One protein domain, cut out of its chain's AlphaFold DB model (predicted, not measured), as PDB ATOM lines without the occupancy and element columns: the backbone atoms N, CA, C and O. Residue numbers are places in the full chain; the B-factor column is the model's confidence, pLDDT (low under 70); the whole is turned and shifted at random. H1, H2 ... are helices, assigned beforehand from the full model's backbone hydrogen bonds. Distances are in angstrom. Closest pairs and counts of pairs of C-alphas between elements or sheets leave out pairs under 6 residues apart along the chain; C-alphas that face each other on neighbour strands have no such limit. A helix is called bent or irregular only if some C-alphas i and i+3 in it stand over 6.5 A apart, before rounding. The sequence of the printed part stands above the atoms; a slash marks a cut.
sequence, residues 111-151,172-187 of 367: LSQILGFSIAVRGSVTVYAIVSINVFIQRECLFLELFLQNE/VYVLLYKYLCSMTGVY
ATOM      1  N   LEU A 111      -3.579   4.870   8.456       68.44
ATOM      2  CA  LEU A 111      -3.166   6.272   8.582       68.44
ATOM      3  C   LEU A 111      -3.378   6.819  10.000       68.44
ATOM      4  O   LEU A 111      -2.498   7.506  10.517       68.44
ATOM      5  N   SER A 112      -4.485   6.466  10.666       65.94
ATOM      6  CA  SER A 112      -4.725   6.874  12.059       65.94
ATOM      7  C   SER A 112      -3.696   6.301  13.043       65.94
ATOM      8  O   SER A 112      -3.268   6.999  13.962       65.94
ATOM      9  N   GLN A 113      -3.236   5.065  12.821       73.25
ATOM     10  CA  GLN A 113      -2.218   4.420  13.656       73.25
ATOM     11  C   GLN A 113      -0.835   5.053  13.458       73.25
ATOM     12  O   GLN A 113      -0.128   5.300  14.434       73.25
ATOM     13  N   ILE A 114      -0.472   5.383  12.214       75.19
ATOM     14  CA  ILE A 114       0.794   6.060  11.893       75.19
ATOM     15  C   ILE A 114       0.818   7.482  12.478       75.19
ATOM     16  O   ILE A 114       1.816   7.879  13.084       75.19
ATOM     17  N   LEU A 115      -0.283   8.235  12.362       70.50
ATOM     18  CA  LEU A 115      -0.409   9.561  12.978       70.50
ATOM     19  C   LEU A 115      -0.341   9.489  14.510       70.50
ATOM     20  O   LEU A 115       0.400  10.261  15.117       70.50
ATOM     21  N   GLY A 116      -1.046   8.537  15.129       73.75
ATOM     22  CA  GLY A 116      -1.001   8.326  16.578       73.75
ATOM     23  C   GLY A 116       0.407   8.005  17.085       73.75
ATOM     24  O   GLY A 116       0.856   8.587  18.072       73.75
ATOM     25  N   PHE A 117       1.144   7.150  16.370       72.31
ATOM     26  CA  PHE A 117       2.526   6.811  16.707       72.31
ATOM     27  C   PHE A 117       3.472   8.015  16.561       72.31
ATOM     28  O   PHE A 117       4.280   8.277  17.448       72.31
ATOM     29  N   SER A 118       3.337   8.801  15.487       71.94
ATOM     30  CA  SER A 118       4.170   9.992  15.268       71.94
ATOM     31  C   SER A 118       3.960  11.062  16.348       71.94
ATOM     32  O   SER A 118       4.931  11.641  16.844       71.94
ATOM     33  N   ILE A 119       2.709  11.286  16.766       69.75
ATOM     34  CA  ILE A 119       2.374  12.220  17.850       69.75
ATOM     35  C   ILE A 119       2.939  11.719  19.185       69.75
ATOM     36  O   ILE A 119       3.559  12.496  19.911       69.75
ATOM     37  N   ALA A 120       2.802  10.423  19.488       72.81
ATOM     38  CA  ALA A 120       3.329   9.835  20.720       72.81
ATOM     39  C   ALA A 120       4.863   9.940  20.814       72.81
ATOM     40  O   ALA A 120       5.391  10.317  21.861       72.81
ATOM     41  N   VAL A 121       5.579   9.678  19.713       79.62
ATOM     42  CA  VAL A 121       7.048   9.785  19.657       79.62
ATOM     43  C   VAL A 121       7.516  11.240  19.755       79.62
ATOM     44  O   VAL A 121       8.465  11.539  20.475       79.62
ATOM     45  N   ARG A 122       6.846  12.191  19.091       73.81
ATOM     46  CA  ARG A 122       7.191  13.622  19.227       73.81
ATOM     47  C   ARG A 122       6.912  14.156  20.633       73.81
ATOM     48  O   ARG A 122       7.693  14.958  21.153       73.81
ATOM     49  N   GLY A 123       5.826  13.695  21.254       78.19
ATOM     50  CA  GLY A 123       5.498  14.000  22.643       78.19
ATOM     51  C   GLY A 123       6.580  13.506  23.604       78.19
ATOM     52  O   GLY A 123       7.069  14.286  24.420       78.19
ATOM     53  N   SER A 124       7.025  12.254  23.465       78.94
ATOM     54  CA  SER A 124       8.030  11.671  24.364       78.94
ATOM     55  C   SER A 124       9.398  12.352  24.262       78.94
ATOM     56  O   SER A 124      10.005  12.634  25.293       78.94
ATOM     57  N   VAL A 125       9.854  12.708  23.055       79.50
ATOM     58  CA  VAL A 125      11.121  13.440  22.853       79.50
ATOM     59  C   VAL A 125      11.071  14.832  23.486       79.50
ATOM     60  O   VAL A 125      12.031  15.260  24.126       79.50
ATOM     61  N   THR A 126       9.941  15.532  23.360       79.88
ATOM     62  CA  THR A 126       9.775  16.874  23.944       79.88
ATOM     63  C   THR A 126       9.757  16.812  25.471       79.88
ATOM     64  O   THR A 126      10.439  17.596  26.129       79.88
ATOM     65  N   VAL A 127       9.033  15.845  26.042       80.12
ATOM     66  CA  VAL A 127       9.007  15.620  27.495       80.12
ATOM     67  C   VAL A 127      10.402  15.266  28.009       80.12
ATOM     68  O   VAL A 127      10.836  15.829  29.012       80.12
ATOM     69  N   TYR A 128      11.137  14.404  27.301       80.06
ATOM     70  CA  TYR A 128      12.503  14.043  27.676       80.06
ATOM     71  C   TYR A 128      13.433  15.261  27.665       80.06
ATOM     72  O   TYR A 128      14.130  15.498  28.646       80.06
ATOM     73  N   ALA A 129      13.374  16.099  26.625       77.81
ATOM     74  CA  ALA A 129      14.159  17.331  26.553       77.81
ATOM     75  C   ALA A 129      13.853  18.295  27.715       77.81
ATOM     76  O   ALA A 129      14.777  18.830  28.329       77.81
ATOM     77  N   ILE A 130      12.576  18.478  28.068       80.94
ATOM     78  CA  ILE A 130      12.168  19.322  29.203       80.94
ATOM     79  C   ILE A 130      12.720  18.763  30.521       80.94
ATOM     80  O   ILE A 130      13.259  19.513  31.339       80.94
ATOM     81  N   VAL A 131      12.624  17.448  30.730       83.06
ATOM     82  CA  VAL A 131      13.145  16.789  31.934       83.06
ATOM     83  C   VAL A 131      14.672  16.896  32.001       83.06
ATOM     84  O   VAL A 131      15.199  17.268  33.049       83.06
ATOM     85  N   SER A 132      15.390  16.663  30.901       79.25
ATOM     86  CA  SER A 132      16.852  16.793  30.847       79.25
ATOM     87  C   SER A 132      17.323  18.218  31.139       79.25
ATOM     88  O   SER A 132      18.264  18.402  31.911       79.25
ATOM     89  N   ILE A 133      16.647  19.233  30.590       79.88
ATOM     90  CA  ILE A 133      16.943  20.646  30.875       79.88
ATOM     91  C   ILE A 133      16.687  20.960  32.353       79.88
ATOM     92  O   ILE A 133      17.511  21.611  32.993       79.88
ATOM     93  N   ASN A 134      15.590  20.458  32.927       77.25
ATOM     94  CA  ASN A 134      15.287  20.644  34.346       77.25
ATOM     95  C   ASN A 134      16.366  20.042  35.254       77.25
ATOM     96  O   ASN A 134      16.810  20.709  36.189       77.25
ATOM     97  N   VAL A 135      16.810  18.816  34.964       81.69
ATOM     98  CA  VAL A 135      17.870  18.138  35.724       81.69
ATOM     99  C   VAL A 135      19.203  18.877  35.590       81.69
ATOM    100  O   VAL A 135      19.894  19.078  36.588       81.69
ATOM    101  N   PHE A 136      19.546  19.335  34.382       77.88
ATOM    102  CA  PHE A 136      20.764  20.104  34.135       77.88
ATOM    103  C   PHE A 136      20.775  21.421  34.921       77.88
ATOM    104  O   PHE A 136      21.716  21.687  35.664       77.88
ATOM    105  N   ILE A 137      19.696  22.207  34.843       78.75
ATOM    106  CA  ILE A 137      19.579  23.478  35.572       78.75
ATOM    107  C   ILE A 137      19.640  23.245  37.083       78.75
ATOM    108  O   ILE A 137      20.309  23.989  37.794       78.75
ATOM    109  N   GLN A 138      18.981  22.202  37.589       81.25
ATOM    110  CA  GLN A 138      18.992  21.894  39.017       81.25
ATOM    111  C   GLN A 138      20.393  21.517  39.517       81.25
ATOM    112  O   GLN A 138      20.792  21.953  40.598       81.25
ATOM    113  N   ARG A 139      21.163  20.770  38.715       85.81
ATOM    114  CA  ARG A 139      22.564  20.444  39.010       85.81
ATOM    115  C   ARG A 139      23.445  21.693  39.038       85.81
ATOM    116  O   ARG A 139      24.221  21.853  39.977       85.81
ATOM    117  N   GLU A 140      23.315  22.575  38.052       81.31
ATOM    118  CA  GLU A 140      24.113  23.806  37.979       81.31
ATOM    119  C   GLU A 140      23.753  24.794  39.100       81.31
ATOM    120  O   GLU A 140      24.644  25.400  39.694       81.31
ATOM    121  N   CYS A 141      22.476  24.903  39.479       78.19
ATOM    122  CA  CYS A 141      22.056  25.705  40.633       78.19
ATOM    123  C   CYS A 141      22.682  25.203  41.945       78.19
ATOM    124  O   CYS A 141      23.199  26.007  42.718       78.19
ATOM    125  N   LEU A 142      22.690  23.885  42.174       80.88
ATOM    126  CA  LEU A 142      23.354  23.280  43.336       80.88
ATOM    127  C   LEU A 142      24.872  23.503  43.308       80.88
ATOM    128  O   LEU A 142      25.486  23.767  44.342       80.88
ATOM    129  N   PHE A 143      25.487  23.430  42.126       78.44
ATOM    130  CA  PHE A 143      26.912  23.706  41.965       78.44
ATOM    131  C   PHE A 143      27.249  25.167  42.296       78.44
ATOM    132  O   PHE A 143      28.220  25.434  43.001       78.44
ATOM    133  N   LEU A 144      26.415  26.115  41.860       75.94
ATOM    134  CA  LEU A 144      26.548  27.537  42.181       75.94
ATOM    135  C   LEU A 144      26.375  27.831  43.676       75.94
ATOM    136  O   LEU A 144      27.113  28.662  44.211       75.94
ATOM    137  N   GLU A 145      25.461  27.142  44.363       75.12
ATOM    138  CA  GLU A 145      25.320  27.246  45.822       75.12
ATOM    139  C   GLU A 145      26.577  26.766  46.560       75.12
ATOM    140  O   GLU A 145      27.025  27.425  47.501       75.12
ATOM    141  N   LEU A 146      27.185  25.663  46.109       77.00
ATOM    142  CA  LEU A 146      28.412  25.119  46.702       77.00
ATOM    143  C   LEU A 146      29.648  25.977  46.402       77.00
ATOM    144  O   LEU A 146      30.497  26.165  47.271       77.00
ATOM    145  N   PHE A 147      29.761  26.501  45.181       71.62
ATOM    146  CA  PHE A 147      30.940  27.250  44.743       71.62
ATOM    147  C   PHE A 147      31.018  28.643  45.375       71.62
ATOM    148  O   PHE A 147      32.095  29.189  45.614       71.62
ATOM    149  N   LEU A 148      29.867  29.229  45.695       74.25
ATOM    150  CA  LEU A 148      29.779  30.538  46.313       74.25
ATOM    151  C   LEU A 148      29.621  30.386  47.830       74.25
ATOM    152  O   LEU A 148      28.639  30.849  48.383       74.25
ATOM    153  N   GLN A 149      30.572  29.789  48.553       78.38
ATOM    154  CA  GLN A 149      30.521  29.757  50.032       78.38
ATOM    155  C   GLN A 149      30.863  31.101  50.699       78.38
ATOM    156  O   GLN A 149      30.572  31.299  51.874       78.38
ATOM    157  N   ASN A 150      31.405  32.073  49.960       78.62
ATOM    158  CA  ASN A 150      31.736  33.382  50.522       78.62
ATOM    159  C   ASN A 150      30.479  34.184  50.901       78.62
ATOM    160  O   ASN A 150      29.593  34.412  50.069       78.62
ATOM    161  N   GLU A 151      30.409  34.650  52.150       80.62
ATOM    162  CA  GLU A 151      29.311  35.491  52.657       80.62
ATOM    163  C   GLU A 151      29.246  36.853  51.954       80.62
ATOM    164  O   GLU A 151      28.164  37.393  51.730       80.62
ATOM    165  N   VAL A 172      11.299  26.768  29.103       88.56
ATOM    166  CA  VAL A 172      10.127  25.881  29.115       88.56
ATOM    167  C   VAL A 172       8.991  26.498  28.304       88.56
ATOM    168  O   VAL A 172       8.369  25.805  27.501       88.56
ATOM    169  N   TYR A 173       8.777  27.806  28.438       86.44
ATOM    170  CA  TYR A 173       7.744  28.514  27.701       86.44
ATOM    171  C   TYR A 173       7.980  28.502  26.184       86.44
ATOM    172  O   TYR A 173       7.077  28.181  25.414       86.44
ATOM    173  N   VAL A 174       9.201  28.802  25.734       89.06
ATOM    174  CA  VAL A 174       9.567  28.786  24.307       89.06
ATOM    175  C   VAL A 174       9.433  27.380  23.721       89.06
ATOM    176  O   VAL A 174       8.929  27.215  22.608       89.06
ATOM    177  N   LEU A 175       9.843  26.353  24.471       88.25
ATOM    178  CA  LEU A 175       9.693  24.960  24.054       88.25
ATOM    179  C   LEU A 175       8.221  24.549  23.973       88.25
ATOM    180  O   LEU A 175       7.824  23.922  22.990       88.25
ATOM    181  N   LEU A 176       7.405  24.946  24.950       87.75
ATOM    182  CA  LEU A 176       5.968  24.690  24.953       87.75
ATOM    183  C   LEU A 176       5.276  25.394  23.782       87.75
ATOM    184  O   LEU A 176       4.482  24.777  23.078       87.75
ATOM    185  N   TYR A 177       5.622  26.655  23.517       87.38
ATOM    186  CA  TYR A 177       5.103  27.406  22.378       87.38
ATOM    187  C   TYR A 177       5.454  26.725  21.051       87.38
ATOM    188  O   TYR A 177       4.580  26.503  20.212       87.38
ATOM    189  N   LYS A 178       6.716  26.312  20.876       86.38
ATOM    190  CA  LYS A 178       7.160  25.586  19.678       86.38
ATOM    191  C   LYS A 178       6.436  24.246  19.525       86.38
ATOM    192  O   LYS A 178       6.061  23.880  18.412       86.38
ATOM    193  N   TYR A 179       6.203  23.537  20.628       86.06
ATOM    194  CA  TYR A 179       5.436  22.293  20.644       86.06
ATOM    195  C   TYR A 179       3.976  22.516  20.225       86.06
ATOM    196  O   TYR A 179       3.483  21.826  19.334       86.06
ATOM    197  N   LEU A 180       3.304  23.523  20.787       86.25
ATOM    198  CA  LEU A 180       1.925  23.880  20.438       86.25
ATOM    199  C   LEU A 180       1.790  24.310  18.972       86.25
ATOM    200  O   LEU A 180       0.868  23.885  18.277       86.25
ATOM    201  N   CYS A 181       2.739  25.094  18.466       84.00
ATOM    202  CA  CYS A 181       2.753  25.494  17.061       84.00
ATOM    203  C   CYS A 181       3.022  24.310  16.113       84.00
ATOM    204  O   CYS A 181       2.484  24.263  15.009       84.00
ATOM    205  N   SER A 182       3.829  23.334  16.546       84.06
ATOM    206  CA  SER A 182       4.050  22.080  15.813       84.06
ATOM    207  C   SER A 182       2.780  21.223  15.768       84.06
ATOM    208  O   SER A 182       2.426  20.700  14.713       84.06
ATOM    209  N   MET A 183       2.048  21.133  16.886       79.50
ATOM    210  CA  MET A 183       0.789  20.381  16.984       79.50
ATOM    211  C   MET A 183      -0.341  20.987  16.149       79.50
ATOM    212  O   MET A 183      -1.181  20.261  15.627       79.50
ATOM    213  N   THR A 184      -0.367  22.310  16.011       83.81
ATOM    214  CA  THR A 184      -1.441  23.029  15.310       83.81
ATOM    215  C   THR A 184      -1.195  23.154  13.804       83.81
ATOM    216  O   THR A 184      -2.063  23.633  13.081       83.81
ATOM    217  N   GLY A 185      -0.035  22.704  13.303       80.19
ATOM    218  CA  GLY A 185       0.310  22.761  11.877       80.19
ATOM    219  C   GLY A 185       0.483  24.185  11.330       80.19
ATOM    220  O   GLY A 185       0.642  24.365  10.125       80.19
ATOM    221  N   VAL A 186       0.485  25.197  12.205       68.06
ATOM    222  CA  VAL A 186       0.474  26.626  11.844       68.06
ATOM    223  C   VAL A 186       1.776  27.059  11.162       68.06
ATOM    224  O   VAL A 186       1.790  28.023  10.403       68.06
ATOM    225  N   TYR A 187       2.867  26.314  11.347       54.69
ATOM    226  CA  TYR A 187       4.180  26.705  10.835       54.69
ATOM    227  C   TYR A 187       4.340  26.670   9.305       54.69
ATOM    228  O   TYR A 187       5.286  27.275   8.813       54.69
TER     229      TYR A 187
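What this domain is: This is residues 111 to 151 and 172 to 187 of the 367 residues of an uncharacterized protein of Chelonia mydas (UniProt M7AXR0). One long, straight helix, H1, makes a rod, and the short helix H2 runs side by side with part of it, the opposite way, with few close C-alphas between them. Both ends of H1 stick out past H2: residues 111 to 118 at one end, and residues 135 to 151, of which 135 to 147 belong to H1, at the other. The printed part has 57 residues with two named helices, H1 then H2, and no named strand, and its class is all helix. The whole is extended, with a radius of gyration of the C-alphas of 17.4 A and spans of 61 by 21 by 8 A.

How they stand to each other: Start with H1, residues 111 to 147, and then look for H2, residues 172 to 183. The two are close but not clearly touching, with 2 pairs of C-alphas within 8 A. Look at Ile 130 and Val 172: their C-alphas are the closest of the two helices, 6.9 A apart. The helices run opposite ways at a shallow tilt of 8 degrees, and their centres are 12.6 A apart. In H1 and H2 every O i to N i+4 pair is within hydrogen-bond range.

Where its parts are: Find C-alpha 111 at (-3.166, 6.272, 8.582); from there H1 runs 54.0 A to C-alpha 147 at (30.940, 27.250, 44.743). H2 begins at C-alpha 172 at (10.127, 25.881, 29.115) and ends 16.3 A away at C-alpha 183 at (0.789, 20.381, 16.984). Neither helix is bent.

The domain as a whole: The two C-alphas farthest apart are those of Leu 111 and Glu 151, 62.1 A. Residues 152 to 171 are not printed, and C-alphas 151 and 172 are 31.9 A apart across this cut, which lies in the link from H1 to H2. The mean pLDDT of the printed part is 78.6; look for values under 70 at residues 111 to 112, residue 119 and residues 186 to 187.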